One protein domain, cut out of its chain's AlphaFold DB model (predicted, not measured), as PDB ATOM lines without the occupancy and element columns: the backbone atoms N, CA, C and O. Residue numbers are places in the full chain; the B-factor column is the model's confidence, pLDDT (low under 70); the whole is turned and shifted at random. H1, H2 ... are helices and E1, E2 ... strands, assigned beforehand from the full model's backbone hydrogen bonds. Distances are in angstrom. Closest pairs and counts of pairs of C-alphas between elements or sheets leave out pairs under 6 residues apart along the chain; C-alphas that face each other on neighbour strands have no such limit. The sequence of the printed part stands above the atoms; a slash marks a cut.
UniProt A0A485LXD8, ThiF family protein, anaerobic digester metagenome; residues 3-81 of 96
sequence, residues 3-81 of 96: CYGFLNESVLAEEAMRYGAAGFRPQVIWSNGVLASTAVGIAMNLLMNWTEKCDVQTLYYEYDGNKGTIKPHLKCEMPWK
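This is residues 3 to 81 of the 96 residues of the protein "ThiF family protein" of anaerobic digester metagenome (UniProt A0A485LXD8). A long helix, H2, runs past a small two-stranded hairpin, E1 and E2, while residues 7 to 27, with helix H1, stick out as a free arm. The printed part has 79 residues, with H1, H2, E1 and E2 in that order, the strands antiparallel. It is mostly helix and loose, with a radius of gyration of the C-alphas of 15.4 A and spans of 44 by 33 by 21 A.

H1, residues 9 to 21, begins at C-alpha 9 (-28.926, 7.466, -29.469) and is 18.9 A long. H2, residues 29 to 48, is 28.1 A long. E1 is residues 61 to 64, 10.1 A; E2, residues 69 to 72, 10.3 A, ends at C-alpha 72 (-32.450, 12.207, -52.519).

The closest C-alphas of H2 and E1, Leu 35 and Tyr 63, are 7.5 A apart. In the hairpin E1 and E2, N 62 and O 71 are within hydrogen-bond range at 2.9 A. H1 is apart from H2, E1 and E2. In H1 and H2 every O i to N i+4 pair is within hydrogen-bond range.

The printed part has no cut. The link from H2 to E1, 12 residues, is long. Residues 24 to 26, 56 to 58 and 79 to 81 have pLDDT under 70.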
ATOM      1  N   CYS A   3     -34.425   2.716 -38.791       74.94
ATOM      2  CA  CYS A   3     -34.028   1.787 -39.831       74.94
ATOM      3  C   CYS A   3     -32.807   2.318 -40.611       74.94
ATOM      4  O   CYS A   3     -31.770   1.669 -40.622       74.94
ATOM      5  N   TYR A   4     -32.861   3.526 -41.187       72.00
ATOM      6  CA  TYR A   4     -31.771   4.069 -42.022       72.00
ATOM      7  C   TYR A   4     -30.494   4.412 -41.228       72.00
ATOM      8  O   TYR A   4     -29.588   5.057 -41.755       72.00
ATOM      9  N   GLY A   5     -30.426   4.062 -39.940       75.06
ATOM     10  CA  GLY A   5     -29.332   4.395 -39.032       75.06
ATOM     11  C   GLY A   5     -29.168   5.895 -38.797       75.06
ATOM     12  O   GLY A   5     -28.156   6.306 -38.242       75.06
ATOM     13  N   PHE A   6     -30.117   6.719 -39.258       77.62
ATOM     14  CA  PHE A   6     -30.093   8.169 -39.061       77.62
ATOM     15  C   PHE A   6     -30.524   8.536 -37.640       77.62
ATOM     16  O   PHE A   6     -29.875   9.336 -36.985       77.62
ATOM     17  N   LEU A   7     -31.591   7.906 -37.139       82.12
ATOM     18  CA  LEU A   7     -32.004   8.066 -35.746       82.12
ATOM     19  C   LEU A   7     -31.359   6.967 -34.900       82.12
ATOM     20  O   LEU A   7     -31.785   5.814 -34.954       82.12
ATOM     21  N   ASN A   8     -30.348   7.331 -34.122       85.69
ATOM     22  CA  ASN A   8     -29.738   6.492 -33.097       85.69
ATOM     23  C   ASN A   8     -29.375   7.364 -31.885       85.69
ATOM     24  O   ASN A   8     -29.313   8.587 -32.007       85.69
ATOM     25  N   GLU A   9     -29.148   6.740 -30.730       87.31
ATOM     26  CA  GLU A   9     -28.926   7.466 -29.469       87.31
ATOM     27  C   GLU A   9     -27.727   8.418 -29.538       87.31
ATOM     28  O   GLU A   9     -27.809   9.543 -29.055       87.31
ATOM     29  N   SER A  10     -26.639   8.021 -30.210       87.00
ATOM     30  CA  SER A  10     -25.471   8.894 -30.376       87.00
ATOM     31  C   SER A  10     -25.769  10.143 -31.209       87.00
ATOM     32  O   SER A  10     -25.389  11.238 -30.808       87.00
ATOM     33  N   VAL A  11     -26.495  10.005 -32.324       86.25
ATOM     34  CA  VAL A  11     -26.866  11.134 -33.193       86.25
ATOM     35  C   VAL A  11     -27.863  12.052 -32.487       86.25
ATOM     36  O   VAL A  11     -27.749  13.269 -32.581       86.25
ATOM     37  N   LEU A  12     -28.819  11.487 -31.744       86.50
ATOM     38  CA  LEU A  12     -29.782  12.268 -30.964       86.50
ATOM     39  C   LEU A  12     -29.101  13.070 -29.850       86.50
ATOM     40  O   LEU A  12     -29.430  14.240 -29.656       86.50
ATOM     41  N   ALA A  13     -28.145  12.462 -29.144       88.00
ATOM     42  CA  ALA A  13     -27.372  13.140 -28.111       88.00
ATOM     43  C   ALA A  13     -26.532  14.290 -28.693       88.00
ATOM     44  O   ALA A  13     -26.511  15.382 -28.125       88.00
ATOM     45  N   GLU A  14     -25.885  14.074 -29.842       88.00
ATOM     46  CA  GLU A  14     -25.128  15.116 -30.542       88.00
ATOM     47  C   GLU A  14     -26.027  16.283 -30.975       88.00
ATOM     48  O   GLU A  14     -25.713  17.445 -30.708       88.00
ATOM     49  N   GLU A  15     -27.170  15.983 -31.590       83.31
ATOM     50  CA  GLU A  15     -28.104  17.002 -32.067       83.31
ATOM     51  C   GLU A  15     -28.673  17.835 -30.912       83.31
ATOM     52  O   GLU A  15     -28.721  19.061 -31.005       83.31
ATOM     53  N   ALA A  16     -29.031  17.205 -29.789       83.12
ATOM     54  CA  ALA A  16     -29.530  17.909 -28.607       83.12
ATOM     55  C   ALA A  16     -28.511  18.924 -28.058       83.12
ATOM     56  O   ALA A  16     -28.885  20.044 -27.696       83.12
ATOM     57  N   MET A  17     -27.218  18.575 -28.050       82.19
ATOM     58  CA  MET A  17     -26.151  19.504 -27.661       82.19
ATOM     59  C   MET A  17     -26.037  20.683 -28.636       82.19
ATOM     60  O   MET A  17     -25.936  21.835 -28.211       82.19
ATOM     61  N   ARG A  18     -26.074  20.415 -29.948       80.69
ATOM     62  CA  ARG A  18     -25.935  21.445 -30.993       80.69
ATOM     63  C   ARG A  18     -27.126  22.391 -31.034       80.69
ATOM     64  O   ARG A  18     -26.940  23.594 -31.201       80.69
ATOM     65  N   TYR A  19     -28.331  21.868 -30.832       71.31
ATOM     66  CA  TYR A  19     -29.548  22.670 -30.800       71.31
ATOM     67  C   TYR A  19     -29.524  23.678 -29.644       71.31
ATOM     68  O   TYR A  19     -29.870  24.842 -29.832       71.31
ATOM     69  N   GLY A  20     -29.009  23.275 -28.474       70.88
ATOM     70  CA  GLY A  20     -28.780  24.186 -27.347       70.88
ATOM     71  C   GLY A  20     -27.802  25.328 -27.662       70.88
ATOM     72  O   GLY A  20     -27.937  26.421 -27.115       70.88
ATOM     73  N   ALA A  21     -26.858  25.116 -28.585       74.56
ATOM     74  CA  ALA A  21     -25.873  26.114 -29.007       74.56
ATOM     75  C   ALA A  21     -26.367  27.071 -30.115       74.56
ATOM     76  O   ALA A  21     -25.717  28.083 -30.373       74.56
ATOM     77  N   ALA A  22     -27.507  26.795 -30.763       70.19
ATOM     78  CA  ALA A  22     -28.019  27.574 -31.901       70.19
ATOM     79  C   ALA A  22     -28.578  28.968 -31.528       70.19
ATOM     80  O   ALA A  22     -28.877  29.780 -32.408       70.19
ATOM     81  N   GLY A  23     -28.693  29.274 -30.233       73.38
ATOM     82  CA  GLY A  23     -29.151  30.567 -29.725       73.38
ATOM     83  C   GLY A  23     -30.675  30.749 -29.743       73.38
ATOM     84  O   GLY A  23     -31.441  29.857 -30.089       73.38
ATOM     85  N   PHE A  24     -31.135  31.936 -29.337       68.12
ATOM     86  CA  PHE A  24     -32.547  32.187 -29.000       68.12
ATOM     87  C   PHE A  24     -33.515  32.333 -30.189       68.12
ATOM     88  O   PHE A  24     -34.724  32.404 -29.963       68.12
ATOM     89  N   ARG A  25     -33.042  32.457 -31.440       67.50
ATOM     90  CA  ARG A  25     -33.908  32.784 -32.598       67.50
ATOM     91  C   ARG A  25     -33.537  32.057 -33.901       67.50
ATOM     92  O   ARG A  25     -33.300  32.726 -34.911       67.50
ATOM     93  N   PRO A  26     -33.499  30.717 -33.924       69.25
ATOM     94  CA  PRO A  26     -33.328  29.987 -35.174       69.25
ATOM     95  C   PRO A  26     -34.508  30.275 -36.125       69.25
ATOM     96  O   PRO A  26     -35.674  30.093 -35.776       69.25
ATOM     97  N   GLN A  27     -34.213  30.759 -37.336       77.44
ATOM     98  CA  GLN A  27     -35.215  31.067 -38.364       77.44
ATOM     99  C   GLN A  27     -35.573  29.799 -39.146       77.44
ATOM    100  O   GLN A  27     -34.975  29.504 -40.176       77.44
ATOM    101  N   VAL A  28     -36.550  29.041 -38.652       82.56
ATOM    102  CA  VAL A  28     -36.922  27.726 -39.219       82.56
ATOM    103  C   VAL A  28     -38.192  27.746 -40.073       82.56
ATOM    104  O   VAL A  28     -38.601  26.718 -40.603       82.56
ATOM    105  N   ILE A  29     -38.845  28.903 -40.228       88.50
ATOM    106  CA  ILE A  29     -40.126  28.991 -40.948       88.50
ATOM    107  C   ILE A  29     -39.995  28.575 -42.417       88.50
ATOM    108  O   ILE A  29     -40.829  27.830 -42.927       88.50
ATOM    109  N   TRP A  30     -38.914  28.993 -43.075       87.94
ATOM    110  CA  TRP A  30     -38.670  28.701 -44.485       87.94
ATOM    111  C   TRP A  30     -38.353  27.224 -44.707       87.94
ATOM    112  O   TRP A  30     -38.975  26.586 -45.555       87.94
ATOM    113  N   SER A  31     -37.456  26.657 -43.895       89.38
ATOM    114  CA  SER A  31     -37.127  25.232 -43.957       89.38
ATOM    115  C   SER A  31     -38.352  24.365 -43.677       89.38
ATOM    116  O   SER A  31     -38.604  23.407 -44.403       89.38
ATOM    117  N   ASN A  32     -39.167  24.734 -42.686       90.69
ATOM    118  CA  ASN A  32     -40.397  24.014 -42.367       90.69
ATOM    119  C   ASN A  32     -41.419  24.098 -43.502       90.69
ATOM    120  O   ASN A  32     -42.022  23.085 -43.842       90.69
ATOM    121  N   GLY A  33     -41.596  25.276 -44.107       93.81
ATOM    122  CA  GLY A  33     -42.513  25.459 -45.231       93.81
ATOM    123  C   GLY A  33     -42.139  24.590 -46.433       93.81
ATOM    124  O   GLY A  33     -43.001  23.916 -47.000       93.81
ATOM    125  N   VAL A  34     -40.849  24.548 -46.775       94.00
ATOM    126  CA  VAL A  34     -40.325  23.703 -47.857       94.00
ATOM    127  C   VAL A  34     -40.532  22.221 -47.535       94.00
ATOM    128  O   VAL A  34     -41.175  21.516 -48.311       94.00
ATOM    129  N   LEU A  35     -40.073  21.757 -46.367       92.75
ATOM    130  CA  LEU A  35     -40.170  20.348 -45.966       92.75
ATOM    131  C   LEU A  35     -41.621  19.855 -45.873       92.75
ATOM    132  O   LEU A  35     -41.931  18.769 -46.365       92.75
ATOM    133  N   ALA A  36     -42.519  20.650 -45.285       94.38
ATOM    134  CA  ALA A  36     -43.933  20.298 -45.168       94.38
ATOM    135  C   ALA A  36     -44.604  20.191 -46.544       94.38
ATOM    136  O   ALA A  36     -45.306  19.219 -46.814       94.38
ATOM    137  N   SER A  37     -44.339  21.145 -47.439       95.25
ATOM    138  CA  SER A  37     -44.905  21.131 -48.793       95.25
ATOM    139  C   SER A  37     -44.415  19.927 -49.599       95.25
ATOM    140  O   SER A  37     -45.199  19.276 -50.290       95.25
ATOM    141  N   THR A  38     -43.134  19.569 -49.469       93.12
ATOM    142  CA  THR A  38     -42.582  18.356 -50.089       93.12
ATOM    143  C   THR A  38     -43.234  17.090 -49.539       93.12
ATOM    144  O   THR A  38     -43.612  16.222 -50.322       93.12
ATOM    145  N   ALA A  39     -43.430  16.992 -48.221       91.56
ATOM    146  CA  ALA A  39     -44.102  15.849 -47.604       91.56
ATOM    147  C   ALA A  39     -45.548  15.687 -48.104       91.56
ATOM    148  O   ALA A  39     -45.969  14.571 -48.403       91.56
ATOM    149  N   VAL A  40     -46.284  16.793 -48.269       93.94
ATOM    150  CA  VAL A  40     -47.630  16.778 -48.866       93.94
ATOM    151  C   VAL A  40     -47.587  16.267 -50.306       93.94
ATOM    152  O   VAL A  40     -48.384  15.404 -50.664       93.94
ATOM    153  N   GLY A  41     -46.636  16.728 -51.125       90.88
ATOM    154  CA  GLY A  41     -46.474  16.236 -52.498       90.88
ATOM    155  C   GLY A  41     -46.187  14.730 -52.571       90.88
ATOM    156  O   GLY A  41     -46.735  14.035 -53.427       90.88
ATOM    157  N   ILE A  42     -45.382  14.209 -51.637       89.81
ATOM    158  CA  ILE A  42     -45.124  12.769 -51.507       89.81
ATOM    159  C   ILE A  42     -46.409  12.027 -51.129       89.81
ATOM    160  O   ILE A  42     -46.762  11.056 -51.792       89.81
ATOM    161  N   ALA A  43     -47.138  12.501 -50.117       89.81
ATOM    162  CA  ALA A  43     -48.388  11.884 -49.677       89.81
ATOM    163  C   ALA A  43     -49.441  11.844 -50.795       89.81
ATOM    164  O   ALA A  43     -50.061  10.808 -51.021       89.81
ATOM    165  N   MET A  44     -49.594  12.937 -51.546       91.75
ATOM    166  CA  MET A  44     -50.498  12.985 -52.698       91.75
ATOM    167  C   MET A  44     -50.090  11.994 -53.788       91.75
ATOM    168  O   MET A  44     -50.959  11.371 -54.394       91.75
ATOM    169  N   ASN A  45     -48.786  11.792 -54.007       90.38
ATOM    170  CA  ASN A  45     -48.329  10.780 -54.952       90.38
ATOM    171  C   ASN A  45     -48.637   9.357 -54.501       90.38
ATOM    172  O   ASN A  45     -49.083   8.559 -55.316       90.38
ATOM    173  N   LEU A  46     -48.456   9.059 -53.218       86.50
ATOM    174  CA  LEU A  46     -48.779   7.747 -52.666       86.50
ATOM    175  C   LEU A  46     -50.280   7.440 -52.758       86.50
ATOM    176  O   LEU A  46     -50.651   6.317 -53.078       86.50
ATOM    177  N   LEU A  47     -51.138   8.433 -52.498       89.19
ATOM    178  CA  LEU A  47     -52.591   8.249 -52.489       89.19
ATOM    179  C   LEU A  47     -53.210   8.218 -53.888       89.19
ATOM    180  O   LEU A  47     -54.147   7.465 -54.124       89.19
ATOM    181  N   MET A  48     -52.715   9.057 -54.798       90.75
ATOM    182  CA  MET A  48     -53.376   9.306 -56.084       90.75
ATOM    183  C   MET A  48     -52.571   8.820 -57.288       90.75
ATOM    184  O   MET A  48     -53.077   8.876 -58.404       90.75
ATOM    185  N   ASN A  49     -51.309   8.422 -57.099       88.75
ATOM    186  CA  ASN A  49     -50.353   8.153 -58.177       88.75
ATOM    187  C   ASN A  49     -50.323   9.265 -59.250       88.75
ATOM    188  O   ASN A  49     -50.131   9.000 -60.431       88.75
ATOM    189  N   TRP A  50     -50.516  10.528 -58.848       88.25
ATOM    190  CA  TRP A  50     -50.630  11.682 -59.760       88.25
ATOM    191  C   TRP A  50     -49.386  11.947 -60.627       88.25
ATOM    192  O   TRP A  50     -49.487  12.671 -61.611       88.25
ATOM    193  N   THR A  51     -48.219  11.392 -60.275       86.69
ATOM    194  CA  THR A  51     -47.001  11.480 -61.104       86.69
ATOM    195  C   THR A  51     -46.776  10.256 -61.986       86.69
ATOM    196  O   THR A  51     -45.782  10.224 -62.710       86.69
ATOM    197  N   GLU A  52     -47.643   9.243 -61.884       86.00
ATOM    198  CA  GLU A  52     -47.506   7.931 -62.530       86.00
ATOM    199  C   GLU A  52     -46.201   7.192 -62.164       86.00
ATOM    200  O   GLU A  52     -45.773   6.279 -62.865       86.00
ATOM    201  N   LYS A  53     -45.546   7.596 -61.067       82.69
ATOM    202  CA  LYS A  53     -44.214   7.133 -60.636       82.69
ATOM    203  C   LYS A  53     -44.159   6.795 -59.144       82.69
ATOM    204  O   LYS A  53     -43.190   7.114 -58.456       82.69
ATOM    205  N   CYS A  54     -45.234   6.227 -58.601       77.81
ATOM    206  CA  CYS A  54     -45.302   5.850 -57.185       77.81
ATOM    207  C   CYS A  54     -44.296   4.738 -56.811       77.81
ATOM    208  O   CYS A  54     -43.700   4.771 -55.739       77.81
ATOM    209  N   ASP A  55     -44.037   3.804 -57.723       71.31
ATOM    210  CA  ASP A  55     -43.148   2.646 -57.565       71.31
ATOM    211  C   ASP A  55     -41.651   2.997 -57.473       71.31
ATOM    212  O   ASP A  55     -40.891   2.313 -56.788       71.31
ATOM    213  N   VAL A  56     -41.223   4.081 -58.121       68.62
ATOM    214  CA  VAL A  56     -39.825   4.555 -58.140       68.62
ATOM    215  C   VAL A  56     -39.561   5.715 -57.175       68.62
ATOM    216  O   VAL A  56     -38.484   6.321 -57.185       68.62
ATOM    217  N   GLN A  57     -40.538   6.070 -56.338       69.75
ATOM    218  CA  GLN A  57     -40.428   7.234 -55.475       69.75
ATOM    219  C   GLN A  57     -39.428   7.007 -54.335       69.75
ATOM    220  O   GLN A  57     -39.594   6.147 -53.471       69.75
ATOM    221  N   THR A  58     -38.392   7.846 -54.287       68.62
ATOM    222  CA  THR A  58     -37.465   7.875 -53.153       68.62
ATOM    223  C   THR A  58     -38.153   8.496 -51.940       68.62
ATOM    224  O   THR A  58     -38.688   9.590 -52.037       68.62
ATOM    225  N   LEU A  59     -38.135   7.827 -50.783       75.69
ATOM    226  CA  LEU A  59     -38.808   8.318 -49.567       75.69
ATOM    227  C   LEU A  59     -37.878   9.031 -48.579       75.69
ATOM    228  O   LEU A  59     -38.337   9.526 -47.550       75.69
ATOM    229  N   TYR A  60     -36.578   9.094 -48.869       84.50
ATOM    230  CA  TYR A  60     -35.613   9.776 -48.015       84.50
ATOM    231  C   TYR A  60     -34.906  10.893 -48.777       84.50
ATOM    232  O   TYR A  60     -34.026  10.658 -49.604       84.50
ATOM    233  N   TYR A  61     -35.305  12.122 -48.462       88.69
ATOM    234  CA  TYR A  61     -34.717  13.350 -48.977       88.69
ATOM    235  C   TYR A  61     -33.941  14.088 -47.886       88.69
ATOM    236  O   TYR A  61     -34.259  13.988 -46.700       88.69
ATOM    237  N   GLU A  62     -32.957  14.872 -48.307       90.12
ATOM    238  CA  GLU A  62     -32.259  15.851 -47.481       90.12
ATOM    239  C   GLU A  62     -32.506  17.265 -48.012       90.12
ATOM    240  O   GLU A  62     -32.599  17.483 -49.224       90.12
ATOM    241  N   TYR A  63     -32.627  18.220 -47.090       91.56
ATOM    242  CA  TYR A  63     -32.791  19.636 -47.395       91.56
ATOM    243  C   TYR A  63     -31.552  20.408 -46.947       91.56
ATOM    244  O   TYR A  63     -31.189  20.382 -45.771       91.56
ATOM    245  N   ASP A  64     -30.913  21.105 -47.884       90.69
ATOM    246  CA  ASP A  64     -29.813  22.025 -47.602       90.69
ATOM    247  C   ASP A  64     -30.383  23.439 -47.448       90.69
ATOM    248  O   ASP A  64     -30.712  24.098 -48.435       90.69
ATOM    249  N   GLY A  65     -30.496  23.911 -46.205       85.69
ATOM    250  CA  GLY A  65     -31.021  25.245 -45.901       85.69
ATOM    251  C   GLY A  65     -30.143  26.402 -46.387       85.69
ATOM    252  O   GLY A  65     -30.660  27.497 -46.588       85.69
ATOM    253  N   ASN A  66     -28.845  26.177 -46.626       85.81
ATOM    254  CA  ASN A  66     -27.952  27.209 -47.159       85.81
ATOM    255  C   ASN A  66     -28.116  27.361 -48.676       85.81
ATOM    256  O   ASN A  66     -28.024  28.468 -49.199       85.81
ATOM    257  N   LYS A  67     -28.346  26.251 -49.389       89.75
ATOM    258  CA  LYS A  67     -28.537  26.245 -50.851       89.75
ATOM    259  C   LYS A  67     -30.001  26.318 -51.279       89.75
ATOM    260  O   LYS A  67     -30.271  26.592 -52.444       89.75
ATOM    261  N   GLY A  68     -30.933  26.049 -50.369       88.88
ATOM    262  CA  GLY A  68     -32.362  25.974 -50.659       88.88
ATOM    263  C   GLY A  68     -32.742  24.786 -51.544       88.88
ATOM    264  O   GLY A  68     -33.704  24.881 -52.301       88.88
ATOM    265  N   THR A  69     -31.996  23.682 -51.489       92.69
ATOM    266  CA  THR A  69     -32.200  22.528 -52.378       92.69
ATOM    267  C   THR A  69     -32.693  21.299 -51.628       92.69
ATOM    268  O   THR A  69     -32.322  21.059 -50.480       92.69
ATOM    269  N   ILE A  70     -33.524  20.504 -52.306       91.75
ATOM    270  CA  ILE A  70     -33.938  19.171 -51.865       91.75
ATOM    271  C   ILE A  70     -33.342  18.153 -52.828       91.75
ATOM    272  O   ILE A  70     -33.470  18.300 -54.043       91.75
ATOM    273  N   LYS A  71     -32.719  17.107 -52.288       91.19
ATOM    274  CA  LYS A  71     -32.203  15.988 -53.081       91.19
ATOM    275  C   LYS A  71     -32.423  14.653 -52.372       91.19
ATOM    276  O   LYS A  71     -32.553  14.640 -51.146       91.19
ATOM    277  N   PRO A  72     -32.499  13.536 -53.114       88.75
ATOM    278  CA  PRO A  72     -32.450  12.207 -52.519       88.75
ATOM    279  C   PRO A  72     -31.223  12.069 -51.614       88.75
ATOM    280  O   PRO A  72     -30.129  12.510 -51.971       88.75
ATOM    281  N   HIS A  73     -31.395  11.470 -50.439       86.50
ATOM    282  CA  HIS A  73     -30.271  11.205 -49.555       86.50
ATOM    283  C   HIS A  73     -29.445  10.040 -50.116       86.50
ATOM    284  O   HIS A  73     -29.990   9.005 -50.493       86.50
ATOM    285  N   LEU A  74     -28.115  10.145 -50.044       82.00
ATOM    286  CA  LEU A  74     -27.152   9.104 -50.458       82.00
ATOM    287  C   LEU A  74     -27.445   7.691 -49.910       82.00
ATOM    288  O   LEU A  74     -27.050   6.694 -50.501       82.00
ATOM    289  N   LYS A  75     -28.158   7.579 -48.779       75.31
ATOM    290  CA  LYS A  75     -28.504   6.296 -48.157       75.31
ATOM    291  C   LYS A  75     -29.559   5.512 -48.943       75.31
ATOM    292  O   LYS A  75     -29.746   4.336 -48.652       75.31
ATOM    293  N   CYS A  76     -30.234   6.133 -49.908       72.19
ATOM    294  CA  CYS A  76     -31.140   5.445 -50.825       72.19
ATOM    295  C   CYS A  76     -30.412   4.585 -51.858       72.19
ATOM    296  O   CYS A  76     -30.982   3.610 -52.327       72.19
ATOM    297  N   GLU A  77     -29.161   4.913 -52.174       71.44
ATOM    298  CA  GLU A  77     -28.345   4.170 -53.142       71.44
ATOM    299  C   GLU A  77     -27.500   3.076 -52.470       71.44
ATOM    300  O   GLU A  77     -26.913   2.228 -53.140       71.44
ATOM    301  N   MET A  78     -27.429   3.073 -51.134       70.19
ATOM    302  CA  MET A  78     -26.628   2.110 -50.386       70.19
ATOM    303  C   MET A  78     -27.404   0.810 -50.128       70.19
ATOM    304  O   MET A  78     -28.552   0.864 -49.675       70.19
ATOM    305  N   PRO A  79     -26.776  -0.366 -50.332       64.31
ATOM    306  CA  PRO A  79     -27.395  -1.644 -50.023       64.31
ATOM    307  C   PRO A  79     -27.692  -1.725 -48.529       64.31
ATOM    308  O   PRO A  79     -26.847  -1.468 -47.668       64.31
ATOM    309  N   TRP A  80     -28.934  -2.064 -48.232       65.19
ATOM    310  CA  TRP A  80     -29.498  -1.908 -46.909       65.19
ATOM    311  C   TRP A  80     -29.481  -3.253 -46.168       65.19
ATOM    312  O   TRP A  80     -30.009  -4.244 -46.669       65.19
ATOM    313  N   LYS A  81     -28.860  -3.319 -44.980       66.00
ATOM    314  CA  LYS A  81     -28.884  -4.525 -44.126       66.00
ATOM    315  C   LYS A  81     -30.273  -4.674 -43.512       66.00
ATOM    316  O   LYS A  81     -30.698  -3.738 -42.856       66.00
TER     317      LYS A  81